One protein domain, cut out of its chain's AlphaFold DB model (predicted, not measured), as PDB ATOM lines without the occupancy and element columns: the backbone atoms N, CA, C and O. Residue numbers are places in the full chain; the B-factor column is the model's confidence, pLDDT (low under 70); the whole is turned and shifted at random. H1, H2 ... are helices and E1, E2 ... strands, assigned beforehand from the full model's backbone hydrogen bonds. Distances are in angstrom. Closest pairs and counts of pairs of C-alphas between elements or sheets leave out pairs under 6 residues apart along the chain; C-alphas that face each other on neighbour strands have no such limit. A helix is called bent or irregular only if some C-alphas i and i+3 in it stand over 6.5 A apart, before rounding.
ATOM      1  N   ILE A  10      -2.819 -14.887  -4.779       93.94
ATOM      2  CA  ILE A  10      -3.780 -14.281  -5.709       93.94
ATOM      3  C   ILE A  10      -4.564 -15.375  -6.433       93.94
ATOM      4  O   ILE A  10      -4.002 -16.249  -7.088       93.94
ATOM      5  N   ILE A  11      -5.892 -15.303  -6.356       93.50
ATOM      6  CA  ILE A  11      -6.804 -16.190  -7.074       93.50
ATOM      7  C   ILE A  11      -7.466 -15.396  -8.204       93.50
ATOM      8  O   ILE A  11      -8.352 -14.588  -7.935       93.50
ATOM      9  N   GLY A  12      -7.058 -15.633  -9.457       89.94
ATOM     10  CA  GLY A  12      -7.491 -14.837 -10.622       89.94
ATOM     11  C   GLY A  12      -8.405 -15.530 -11.640       89.94
ATOM     12  O   GLY A  12      -8.779 -14.930 -12.640       89.94
ATOM     13  N   PHE A  13      -8.791 -16.792 -11.435       83.19
ATOM     14  CA  PHE A  13      -9.662 -17.501 -12.383       83.19
ATOM     15  C   PHE A  13     -10.952 -17.995 -11.727       83.19
ATOM     16  O   PHE A  13     -10.976 -18.387 -10.561       83.19
ATOM     17  N   HIS A  14     -12.037 -18.010 -12.509       78.00
ATOM     18  CA  HIS A  14     -13.408 -18.169 -12.012       78.00
ATOM     19  C   HIS A  14     -13.621 -19.400 -11.117       78.00
ATOM     20  O   HIS A  14     -14.253 -19.315 -10.064       78.00
ATOM     21  N   ASN A  15     -13.082 -20.551 -11.518       81.94
ATOM     22  CA  ASN A  15     -13.220 -21.786 -10.744       81.94
ATOM     23  C   ASN A  15     -12.322 -21.788  -9.495       81.94
ATOM     24  O   ASN A  15     -12.679 -22.384  -8.480       81.94
ATOM     25  N   GLY A  16     -11.202 -21.065  -9.545       84.50
ATOM     26  CA  GLY A  16     -10.250 -20.933  -8.448       84.50
ATOM     27  C   GLY A  16     -10.828 -20.192  -7.248       84.50
ATOM     28  O   GLY A  16     -10.468 -20.503  -6.117       84.50
ATOM     29  N   TYR A  17     -11.784 -19.276  -7.447       88.31
ATOM     30  CA  TYR A  17     -12.389 -18.506  -6.348       88.31
ATOM     31  C   TYR A  17     -13.007 -19.385  -5.246       88.31
ATOM     32  O   TYR A  17     -13.092 -18.977  -4.088       88.31
ATOM     33  N   TYR A  18     -13.433 -20.605  -5.575       87.75
ATOM     34  CA  TYR A  18     -13.991 -21.539  -4.596       87.75
ATOM     35  C   TYR A  18     -12.925 -22.277  -3.779       87.75
ATOM     36  O   TYR A  18     -13.258 -22.843  -2.736       87.75
ATOM     37  N   LEU A  19     -11.663 -22.255  -4.218       86.62
ATOM     38  CA  LEU A  19     -10.548 -22.910  -3.538       86.62
ATOM     39  C   LEU A  19     -10.108 -22.160  -2.284       86.62
ATOM     40  O   LEU A  19      -9.631 -22.786  -1.343       86.62
ATOM     41  N   GLY A  20     -10.344 -20.846  -2.216       84.44
ATOM     42  CA  GLY A  20      -9.874 -20.019  -1.104       84.44
ATOM     43  C   GLY A  20     -10.383 -20.446   0.280       84.44
ATOM     44  O   GLY A  20      -9.737 -20.159   1.278       84.44
ATOM     45  N   LYS A  21     -11.495 -21.192   0.368       84.25
ATOM     46  CA  LYS A  21     -11.991 -21.739   1.649       84.25
ATOM     47  C   LYS A  21     -11.163 -22.916   2.188       84.25
ATOM     48  O   LYS A  21     -11.279 -23.218   3.370       84.25
ATOM     49  N   TYR A  22     -10.393 -23.583   1.328       86.50
ATOM     50  CA  TYR A  22      -9.541 -24.723   1.679       86.50
ATOM     51  C   TYR A  22      -8.091 -24.309   1.967       86.50
ATOM     52  O   TYR A  22      -7.292 -25.140   2.390       86.50
ATOM     53  N   LEU A  23      -7.745 -23.040   1.741       85.75
ATOM     54  CA  LEU A  23      -6.419 -22.497   2.023       85.75
ATOM     55  C   LEU A  23      -6.325 -22.060   3.490       85.75
ATOM     56  O   LEU A  23      -7.269 -21.498   4.050       85.75
ATOM     57  N   THR A  24      -5.180 -22.332   4.117       78.88
ATOM     58  CA  THR A  24      -4.958 -22.105   5.554       78.88
ATOM     59  C   THR A  24      -4.607 -20.655   5.898       78.88
ATOM     60  O   THR A  24      -4.854 -20.235   7.021       78.88
ATOM     61  N   GLN A  25      -4.077 -19.880   4.948       79.12
ATOM     62  CA  GLN A  25      -3.570 -18.516   5.160       79.12
ATOM     63  C   GLN A  25      -4.574 -17.458   4.688       79.12
ATOM     64  O   GLN A  25      -4.336 -16.767   3.704       79.12
ATOM     65  N   LYS A  26      -5.741 -17.375   5.336       75.00
ATOM     66  CA  LYS A  26      -6.883 -16.597   4.816       75.00
ATOM     67  C   LYS A  26      -6.632 -15.094   4.673       75.00
ATOM     68  O   LYS A  26      -7.227 -14.493   3.783       75.00
ATOM     69  N   GLU A  27      -5.786 -14.514   5.518       78.00
ATOM     70  CA  GLU A  27      -5.513 -13.069   5.534       78.00
ATOM     71  C   GLU A  27      -4.709 -12.612   4.305       78.00
ATOM     72  O   GLU A  27      -4.930 -11.516   3.797       78.00
ATOM     73  N   ASN A  28      -3.914 -13.514   3.724       86.25
ATOM     74  CA  ASN A  28      -3.025 -13.234   2.592       86.25
ATOM     75  C   ASN A  28      -3.683 -13.522   1.227       86.25
ATOM     76  O   ASN A  28      -3.005 -13.549   0.199       86.25
ATOM     77  N   ILE A  29      -4.996 -13.803   1.191       92.94
ATOM     78  CA  ILE A  29      -5.697 -14.197  -0.040       92.94
ATOM     79  C   ILE A  29      -6.394 -12.999  -0.679       92.94
ATOM     80  O   ILE A  29      -7.379 -12.482  -0.151       92.94
ATOM     81  N   TRP A  30      -5.970 -12.670  -1.895       95.06
ATOM     82  CA  TRP A  30      -6.599 -11.687  -2.766       95.06
ATOM     83  C   TRP A  30      -7.329 -12.361  -3.930       95.06
ATOM     84  O   TRP A  30      -6.839 -13.306  -4.548       95.06
ATOM     85  N   TYR A  31      -8.526 -11.876  -4.249       95.25
ATOM     86  CA  TYR A  31      -9.348 -12.395  -5.344       95.25
ATOM     87  C   TYR A  31      -9.343 -11.397  -6.492       95.25
ATOM     88  O   TYR A  31      -9.901 -10.309  -6.360       95.25
ATOM     89  N   TRP A  32      -8.735 -11.769  -7.617       94.88
ATOM     90  CA  TRP A  32      -8.621 -10.897  -8.778       94.88
ATOM     91  C   TRP A  32      -9.783 -11.101  -9.745       94.88
ATOM     92  O   TRP A  32      -9.903 -12.119 -10.418       94.88
ATOM     93  N   ILE A  33     -10.673 -10.113  -9.786       92.25
ATOM     94  CA  ILE A  33     -11.907 -10.114 -10.562       92.25
ATOM     95  C   ILE A  33     -11.654  -9.437 -11.915       92.25
ATOM     96  O   ILE A  33     -11.612  -8.210 -12.011       92.25
ATOM     97  N   HIS A  34     -11.541 -10.241 -12.975       86.12
ATOM     98  CA  HIS A  34     -11.344  -9.745 -14.347       86.12
ATOM     99  C   HIS A  34     -12.647  -9.475 -15.118       86.12
ATOM    100  O   HIS A  34     -12.651  -8.718 -16.087       86.12
ATOM    101  N   GLY A  35     -13.748 -10.128 -14.738       79.31
ATOM    102  CA  GLY A  35     -14.993 -10.130 -15.507       79.31
ATOM    103  C   GLY A  35     -16.176  -9.566 -14.734       79.31
ATOM    104  O   GLY A  35     -16.390  -9.905 -13.568       79.31
ATOM    105  N   ASP A  36     -16.995  -8.771 -15.418       79.75
ATOM    106  CA  ASP A  36     -18.221  -8.233 -14.843       79.75
ATOM    107  C   ASP A  36     -19.367  -9.249 -14.874       79.75
ATOM    108  O   ASP A  36     -20.057  -9.450 -15.876       79.75
ATOM    109  N   LEU A  37     -19.577  -9.915 -13.739       77.62
ATOM    110  CA  LEU A  37     -20.676 -10.867 -13.560       77.62
ATOM    111  C   LEU A  37     -22.030 -10.185 -13.313       77.62
ATOM    112  O   LEU A  37     -23.068 -10.862 -13.372       77.62
ATOM    113  N   LEU A  38     -22.019  -8.883 -13.025       84.94
ATOM    114  CA  LEU A  38     -23.163  -8.091 -12.581       84.94
ATOM    115  C   LEU A  38     -23.643  -7.098 -13.639       84.94
ATOM    116  O   LEU A  38     -24.595  -6.362 -13.405       84.94
ATOM    117  N   GLU A  39     -23.048  -7.108 -14.824       84.19
ATOM    118  CA  GLU A  39     -23.500  -6.268 -15.919       84.19
ATOM    119  C   GLU A  39     -24.913  -6.652 -16.375       84.19
ATOM    120  O   GLU A  39     -25.189  -7.822 -16.676       84.19
ATOM    121  N   ILE A  40     -25.821  -5.673 -16.428       84.31
ATOM    122  CA  ILE A  40     -27.196  -5.866 -16.901       84.31
ATOM    123  C   ILE A  40     -27.235  -5.615 -18.402       84.31
ATOM    124  O   ILE A  40     -26.957  -4.522 -18.895       84.31
ATOM    125  N   ARG A  41     -27.636  -6.646 -19.139       84.19
ATOM    126  CA  ARG A  41     -27.779  -6.581 -20.588       84.19
ATOM    127  C   ARG A  41     -29.170  -6.080 -20.949       84.19
ATOM    128  O   ARG A  41     -30.158  -6.480 -20.327       84.19
ATOM    129  N   ARG A  42     -29.235  -5.209 -21.958       83.69
ATOM    130  CA  ARG A  42     -30.495  -4.704 -22.509       83.69
ATOM    131  C   ARG A  42     -30.885  -5.507 -23.740       83.69
ATOM    132  O   ARG A  42     -30.073  -5.708 -24.639       83.69
ATOM    133  N   PHE A  43     -32.134  -5.944 -23.772       83.12
ATOM    134  CA  PHE A  43     -32.731  -6.680 -24.873       83.12
ATOM    135  C   PHE A  43     -34.059  -6.043 -25.254       83.12
ATOM    136  O   PHE A  43     -34.883  -5.754 -24.394       83.12
ATOM    137  N   ASN A  44     -34.305  -5.920 -26.557       84.75
ATOM    138  CA  ASN A  44     -35.594  -5.439 -27.064       84.75
ATOM    139  C   ASN A  44     -36.734  -6.432 -26.783       84.75
ATOM    140  O   ASN A  44     -37.898  -6.054 -26.736       84.75
ATOM    141  N   ASN A  45     -36.414  -7.718 -26.605       91.75
ATOM    142  CA  ASN A  45     -37.405  -8.744 -26.301       91.75
ATOM    143  C   ASN A  45     -37.690  -8.793 -24.782       91.75
ATOM    144  O   ASN A  45     -36.767  -9.088 -24.013       91.75
ATOM    145  N   PRO A  46     -38.949  -8.602 -24.345       92.94
ATOM    146  CA  PRO A  46     -39.296  -8.506 -22.927       92.94
ATOM    147  C   PRO A  46     -39.040  -9.810 -22.158       92.94
ATOM    148  O   PRO A  46     -38.527  -9.774 -21.043       92.94
ATOM    149  N   LEU A  47     -39.297 -10.980 -22.757       94.12
ATOM    150  CA  LEU A  47     -39.016 -12.274 -22.119       94.12
ATOM    151  C   LEU A  47     -37.512 -12.486 -21.907       94.12
ATOM    152  O   LEU A  47     -37.096 -12.989 -20.861       94.12
ATOM    153  N   LYS A  48     -36.678 -12.082 -22.875       91.50
ATOM    154  CA  LYS A  48     -35.215 -12.084 -22.707       91.50
ATOM    155  C   LYS A  48     -34.793 -11.104 -21.613       91.50
ATOM    156  O   LYS A  48     -33.966 -11.465 -20.782       91.50
ATOM    157  N   GLN A  49     -35.399  -9.918 -21.560       93.38
ATOM    158  CA  GLN A  49     -35.098  -8.916 -20.539       93.38
ATOM    159  C   GLN A  49     -35.432  -9.413 -19.120       93.38
ATOM    160  O   GLN A  49     -34.621  -9.260 -18.208       93.38
ATOM    161  N   ILE A  50     -36.570 -10.087 -18.942       93.75
ATOM    162  CA  ILE A  50     -36.950 -10.724 -17.672       93.75
ATOM    163  C   ILE A  50     -35.936 -11.809 -17.277       93.75
ATOM    164  O   ILE A  50     -35.450 -11.822 -16.143       93.75
ATOM    165  N   LYS A  51     -35.555 -12.693 -18.212       93.25
ATOM    166  CA  LYS A  51     -34.526 -13.724 -17.968       93.25
ATOM    167  C   LYS A  51     -33.186 -13.114 -17.548       93.25
ATOM    168  O   LYS A  51     -32.522 -13.656 -16.665       93.25
ATOM    169  N   GLU A  52     -32.806 -11.976 -18.123       92.56
ATOM    170  CA  GLU A  52     -31.602 -11.252 -17.714       92.56
ATOM    171  C   GLU A  52     -31.684 -10.686 -16.303       92.56
ATOM    172  O   GLU A  52     -30.697 -10.777 -15.574       92.56
ATOM    173  N   TYR A  53     -32.832 -10.157 -15.876       93.69
ATOM    174  CA  TYR A  53     -32.998  -9.732 -14.486       93.69
ATOM    175  C   TYR A  53     -32.849 -10.917 -13.528       93.69
ATOM    176  O   TYR A  53     -32.098 -10.828 -12.557       93.69
ATOM    177  N   PHE A  54     -33.459 -12.067 -13.831       93.81
ATOM    178  CA  PHE A  54     -33.259 -13.282 -13.037       93.81
ATOM    179  C   PHE A  54     -31.791 -13.730 -13.010       93.81
ATOM    180  O   PHE A  54     -31.266 -14.059 -11.939       93.81
ATOM    181  N   ARG A  55     -31.096 -13.699 -14.157       93.44
ATOM    182  CA  ARG A  55     -29.649 -13.957 -14.228       93.44
ATOM    183  C   ARG A  55     -28.888 -12.995 -13.321       93.44
ATOM    184  O   ARG A  55     -28.053 -13.462 -12.548       93.44
ATOM    185  N   PHE A  56     -29.175 -11.698 -13.400       92.75
ATOM    186  CA  PHE A  56     -28.537 -10.665 -12.592       92.75
ATOM    187  C   PHE A  56     -28.743 -10.922 -11.100       92.75
ATOM    188  O   PHE A  56     -27.761 -11.010 -10.373       92.75
ATOM    189  N   PHE A  57     -29.976 -11.139 -10.632       93.19
ATOM    190  CA  PHE A  57     -30.237 -11.402  -9.212       93.19
ATOM    191  C   PHE A  57     -29.532 -12.668  -8.716       93.19
ATOM    192  O   PHE A  57     -28.950 -12.677  -7.627       93.19
ATOM    193  N   ARG A  58     -29.522 -13.732  -9.526       93.31
ATOM    194  CA  ARG A  58     -28.787 -14.964  -9.217       93.31
ATOM    195  C   ARG A  58     -27.279 -14.716  -9.141       93.31
ATOM    196  O   ARG A  58     -26.637 -15.174  -8.195       93.31
ATOM    197  N   ASN A  59     -26.719 -13.995 -10.110       92.38
ATOM    198  CA  ASN A  59     -25.299 -13.656 -10.153       92.38
ATOM    199  C   ASN A  59     -24.913 -12.739  -8.991       92.38
ATOM    200  O   ASN A  59     -23.924 -13.019  -8.333       92.38
ATOM    201  N   LYS A  60     -25.728 -11.731  -8.666       93.19
ATOM    202  CA  LYS A  60     -25.553 -10.832  -7.518       93.19
ATOM    203  C   LYS A  60     -25.471 -11.604  -6.208       93.19
ATOM    204  O   LYS A  60     -24.542 -11.389  -5.438       93.19
ATOM    205  N   ARG A  61     -26.391 -12.545  -5.967       92.94
ATOM    206  CA  ARG A  61     -26.355 -13.401  -4.766       92.94
ATOM    207  C   ARG A  61     -25.081 -14.241  -4.703       92.94
ATOM    208  O   ARG A  61     -24.444 -14.297  -3.654       92.94
ATOM    209  N   LYS A  62     -24.692 -14.876  -5.816       91.00
ATOM    210  CA  LYS A  62     -23.454 -15.672  -5.892       91.00
ATOM    211  C   LYS A  62     -22.212 -14.812  -5.674       91.00
ATOM    212  O   LYS A  62     -21.361 -15.201  -4.888       91.00
ATOM    213  N   PHE A  63     -22.140 -13.662  -6.333       92.62
ATOM    214  CA  PHE A  63     -21.041 -12.708  -6.250       92.62
ATOM    215  C   PHE A  63     -20.878 -12.187  -4.822       92.62
ATOM    216  O   PHE A  63     -19.804 -12.321  -4.245       92.62
ATOM    217  N   SER A  64     -21.968 -11.712  -4.212       93.56
ATOM    218  CA  SER A  64     -21.985 -11.273  -2.814       93.56
ATOM    219  C   SER A  64     -21.507 -12.384  -1.878       93.56
ATOM    220  O   SER A  64     -20.547 -12.193  -1.143       93.56
ATOM    221  N   LYS A  65     -22.075 -13.594  -1.973       92.12
ATOM    222  CA  LYS A  65     -21.660 -14.732  -1.133       92.12
ATOM    223  C   LYS A  65     -20.193 -15.125  -1.341       92.12
ATOM    224  O   LYS A  65     -19.534 -15.536  -0.392       92.12
ATOM    225  N   LEU A  66     -19.700 -15.052  -2.575       91.56
ATOM    226  CA  LEU A  66     -18.350 -15.480  -2.928       91.56
ATOM    227  C   LEU A  66     -17.281 -14.481  -2.485       91.56
ATOM    228  O   LEU A  66     -16.182 -14.920  -2.162       91.56
ATOM    229  N   PHE A  67     -17.588 -13.185  -2.458       94.00
ATOM    230  CA  PHE A  67     -16.603 -12.117  -2.251       94.00
ATOM    231  C   PHE A  67     -16.832 -11.280  -0.984       94.00
ATOM    232  O   PHE A  67     -16.072 -10.347  -0.733       94.00
ATOM    233  N   LYS A  68     -17.850 -11.600  -0.174       94.69
ATOM    234  CA  LYS A  68     -18.136 -10.871   1.068       94.69
ATOM    235  C   LYS A  68     -16.954 -10.891   2.038       94.69
ATOM    236  O   LYS A  68     -16.445 -11.972   2.331       94.69
ATOM    237  N   ASN A  69     -16.573  -9.716   2.548       93.25
ATOM    238  CA  ASN A  69     -15.480  -9.517   3.508       93.25
ATOM    239  C   ASN A  69     -14.129 -10.105   3.044       93.25
ATOM    240  O   ASN A  69     -13.351 -10.591   3.859       93.25
ATOM    241  N   LYS A  70     -13.864 -10.122   1.732       93.62
ATOM    242  CA  LYS A  70     -12.595 -10.608   1.163       93.62
ATOM    243  C   LYS A  70     -11.728  -9.456   0.663       93.62
ATOM    244  O   LYS A  70     -12.256  -8.375   0.407       93.62
ATOM    245  N   ASN A  71     -10.432  -9.712   0.486       94.81
ATOM    246  CA  ASN A  71      -9.516  -8.795  -0.192       94.81
ATOM    247  C   ASN A  71      -9.668  -8.970  -1.708       94.81
ATOM    248  O   ASN A  71      -9.593 -10.093  -2.216       94.81
ATOM    249  N   LEU A  72      -9.950  -7.889  -2.430       95.62
ATOM    250  CA  LEU A  72     -10.312  -7.934  -3.846       95.62
ATOM    251  C   LEU A  72      -9.349  -7.105  -4.695       95.62
ATOM    252  O   LEU A  72      -9.057  -5.956  -4.375       95.62
ATOM    253  N   ILE A  73      -8.934  -7.663  -5.827       96.12
ATOM    254  CA  ILE A  73      -8.306  -6.915  -6.916       96.12
ATOM    255  C   ILE A  73      -9.351  -6.804  -8.023       96.12
ATOM    256  O   ILE A  73      -9.955  -7.804  -8.414       96.12
ATOM    257  N   THR A  74      -9.593  -5.607  -8.541       95.50
ATOM    258  CA  THR A  74     -10.490  -5.398  -9.688       95.50
ATOM    259  C   THR A  74      -9.735  -4.781 -10.852       95.50
ATOM    260  O   THR A  74      -8.757  -4.071 -10.648       95.50
ATOM    261  N   VAL A  75     -10.152  -5.070 -12.085       94.06
ATOM    262  CA  VAL A  75      -9.420  -4.598 -13.276       94.06
ATOM    263  C   VAL A  75      -9.797  -3.191 -13.739       94.06
ATOM    264  O   VAL A  75      -9.127  -2.640 -14.608       94.06
ATOM    265  N   ASN A  76     -10.869  -2.612 -13.194       94.44
ATOM    266  CA  ASN A  76     -11.306  -1.250 -13.489       94.44
ATOM    267  C   ASN A  76     -12.200  -0.692 -12.367       94.44
ATOM    268  O   ASN A  76     -12.687  -1.434 -11.510       94.44
ATOM    269  N   ARG A  77     -12.463   0.618 -12.417       94.69
ATOM    270  CA  ARG A  77     -13.248   1.334 -11.400       94.69
ATOM    271  C   ARG A  77     -14.737   0.963 -11.379       94.69
ATOM    272  O   ARG A  77     -15.354   1.022 -10.317       94.69
ATOM    273  N   ASP A  78     -15.314   0.525 -12.500       93.69
ATOM    274  CA  ASP A  78     -16.714   0.066 -12.539       93.69
ATOM    275  C   ASP A  78     -16.906  -1.203 -11.695       93.69
ATOM    276  O   ASP A  78     -17.868  -1.329 -10.931       93.69
ATOM    277  N   LEU A  79     -15.967  -2.147 -11.806       93.00
ATOM    278  CA  LEU A  79     -15.941  -3.368 -11.007       93.00
ATOM    279  C   LEU A  79     -15.658  -3.071  -9.540       93.00
ATOM    280  O   LEU A  79     -16.294  -3.675  -8.677       93.00
ATOM    281  N   GLU A  80     -14.753  -2.134  -9.257       95.19
ATOM    282  CA  GLU A  80     -14.473  -1.674  -7.898       95.19
ATOM    283  C   GLU A  80     -15.744  -1.153  -7.217       95.19
ATOM    284  O   GLU A  80     -16.106  -1.594  -6.122       95.19
ATOM    285  N   TYR A  81     -16.468  -0.263  -7.901       94.62
ATOM    286  CA  TYR A  81     -17.728   0.303  -7.427       94.62
ATOM    287  C   TYR A  81     -18.770  -0.790  -7.156       94.62
ATOM    288  O   TYR A  81     -19.346  -0.861  -6.066       94.62
ATOM    289  N   LYS A  82     -18.969  -1.711  -8.108       93.38
ATOM    290  CA  LYS A  82     -19.910  -2.835  -7.960       93.38
ATOM    291  C   LYS A  82     -19.519  -3.769  -6.813       93.38
ATOM    292  O   LYS A  82     -20.396  -4.225  -6.074       93.38
ATOM    293  N   ALA A  83     -18.230  -4.047  -6.641       94.44
ATOM    294  CA  ALA A  83     -17.725  -4.864  -5.545       94.44
ATOM    295  C   ALA A  83     -18.010  -4.207  -4.189       94.44
ATOM    296  O   ALA A  83     -18.651  -4.829  -3.343       94.44
ATOM    297  N   LYS A  84     -17.669  -2.922  -4.020       95.06
ATOM    298  CA  LYS A  84     -17.950  -2.158  -2.791       95.06
ATOM    299  C   LYS A  84     -19.422  -2.247  -2.374       95.06
ATOM    300  O   LYS A  84     -19.715  -2.573  -1.226       95.06
ATOM    301  N   ILE A  85     -20.348  -2.059  -3.316       94.31
ATOM    302  CA  ILE A  85     -21.799  -2.062  -3.043       94.31
ATOM    303  C   ILE A  85     -22.333  -3.454  -2.704       94.31
ATOM    304  O   ILE A  85     -23.274  -3.592  -1.921       94.31
ATOM    305  N   HIS A  86     -21.804  -4.501  -3.336       93.75
ATOM    306  CA  HIS A  86     -22.408  -5.833  -3.267       93.75
ATOM    307  C   HIS A  86     -21.707  -6.801  -2.319       93.75
ATOM    308  O   HIS A  86     -22.302  -7.831  -1.982       93.75
ATOM    309  N   THR A  87     -20.477  -6.509  -1.892       93.94
ATOM    310  CA  THR A  87     -19.668  -7.460  -1.122       93.94
ATOM    311  C   THR A  87     -19.147  -6.905   0.197       93.94
ATOM    312  O   THR A  87     -18.842  -7.726   1.049       93.94
ATOM    313  N   GLN A  88     -19.075  -5.584   0.415       94.56
ATOM    314  CA  GLN A  88     -18.403  -5.013   1.602       94.56
ATOM    315  C   GLN A  88     -17.000  -5.639   1.777       94.56
ATOM    316  O   GLN A  88     -16.773  -6.419   2.704       94.56
ATOM    317  N   PRO A  89     -16.091  -5.438   0.804       95.25
ATOM    318  CA  PRO A  89     -14.780  -6.075   0.834       95.25
ATOM    319  C   PRO A  89     -13.982  -5.631   2.065       95.25
ATOM    320  O   PRO A  89     -14.132  -4.499   2.517       95.25
ATOM    321  N   ASN A  90     -13.120  -6.514   2.575       94.50
ATOM    322  CA  ASN A  90     -12.191  -6.167   3.655       94.50
ATOM    323  C   ASN A  90     -11.144  -5.157   3.162       94.50
ATOM    324  O   ASN A  90     -10.845  -4.161   3.811       94.50
ATOM    325  N   SER A  91     -10.627  -5.392   1.959       94.25
ATOM    326  CA  SER A  91      -9.759  -4.465   1.237       94.25
ATOM    327  C   SER A  91     -10.041  -4.576  -0.253       94.25
ATOM    328  O   SER A  91     -10.465  -5.627  -0.741       94.25
ATOM    329  N   ILE A  92      -9.849  -3.486  -0.987       95.44
ATOM    330  CA  ILE A  92     -10.061  -3.472  -2.431       95.44
ATOM    331  C   ILE A  92      -9.080  -2.531  -3.117       95.44
ATOM    332  O   ILE A  92      -8.872  -1.411  -2.661       95.44
ATOM    333  N   ILE A  93      -8.512  -2.995  -4.226       95.81
ATOM    334  CA  ILE A  93      -7.595  -2.232  -5.071       95.81
ATOM    335  C   ILE A  93      -7.931  -2.449  -6.548       95.81
ATOM    336  O   ILE A  93      -8.393  -3.522  -6.952       95.81
ATOM    337  N   THR A  94      -7.696  -1.423  -7.363       95.50
ATOM    338  CA  THR A  94      -7.887  -1.486  -8.814       95.50
ATOM    339  C   THR A  94      -6.543  -1.584  -9.528       95.50
ATOM    340  O   THR A  94      -5.733  -0.654  -9.506       95.50
ATOM    341  N   ILE A  95      -6.317  -2.721 -10.185       94.44
ATOM    342  CA  ILE A  95      -5.109  -3.039 -10.948       94.44
ATOM    343  C   ILE A  95      -5.550  -3.513 -12.336       94.44
ATOM    344  O   ILE A  95      -6.074  -4.617 -12.494       94.44
TER     345      ILE A  95
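This is residues 10 to 95 of the 280 residues of a protein of Acinetobacter sp. ANC 5045 (UniProt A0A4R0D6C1). Picture a small head with one long arm: in the head, a sheet of three short parallel strands has H3 packed along one face and the short H1 near its edge strand E1; the arm is the long helix H2, which runs back toward the head after residues 34 to 45 have led outward without a named element. H2 meets H3 near its head end, and the arm makes the longest axis. The 86 printed residues hold three named helices and three named strands, in the chain order H1 E1 H2 E2 H3 E3, and the class is mixed, helices and strands. The sheet's order is E1 E2 E3. The whole is elongated, spanning 47 by 26 by 20 A, and only just compact, close to loose, with a radius of gyration of the C-alphas of 14.0 A.

Begin with the sheet: E1 is residues 29 to 33, 12.9 A long, E2 residues 71 to 74, 10.1 A, and E3 residues 91 to 94, 10.6 A, ending at C-alpha 94 at (-7.887, -1.486, -8.814). H3 is residues 77 to 87, 15.0 A. Find C-alpha 46 at (-39.296, -8.506, -22.927); from there H2 runs 30.9 A through residues 46 to 67. H1, residues 16 to 22, starts at C-alpha 16 at (-10.250, -20.933, -8.448) and measures 10.8 A; it is only just irregular, with C-alphas 18 and 21 6.6 A apart.

Look first between E1 and E2, parallel at 25 degrees, where N 31 and O 71 are 2.9 A apart, within hydrogen-bond range. E2 and E3 are parallel at 15 degrees, with N 74 and O 93 at 2.9 A. Outside the named strands, residues 10 to 11 pair parallel with residues 30 to 31 of E1. H3 is on the sheet at a height of 8.8 A, over E2 and only just over E3, on which 3 of its C-alphas fall; it runs along the strands, at 21 degrees to E2 on the local plane. H1 is on the sheet too, its closest C-alphas with E1 being those of Tyr 17 and Tyr 31, 6.9 A apart. The sheet and these two helices make two layers, one of strands and one of helices. Both E1, H2, E2 and E2, H3, E3 are strand-helix-strand units, a helix between two parallel neighbour strands, with right-handed crossovers. H2 is not on the sheet; with residues 60 to 67 alone it touches H3, about perpendicular at 74 degrees, the closest C-alphas being those of Ser 64 and Thr 87, 4.8 A apart. H1 and H3 are apart. Every O i to N i+4 pair is within hydrogen-bond range in H2 and H3; in H1 0 of 3 are, against 2 of 4 O i to N i+3 pairs.

The C-alphas of Thr 24 and Asn 44, the two farthest apart, are 47.8 A apart. The printed part has no cut, and the link from E1 to H2, 12 residues, is long. The mean pLDDT of the printed part is 90.4, and no printed residue is under 70.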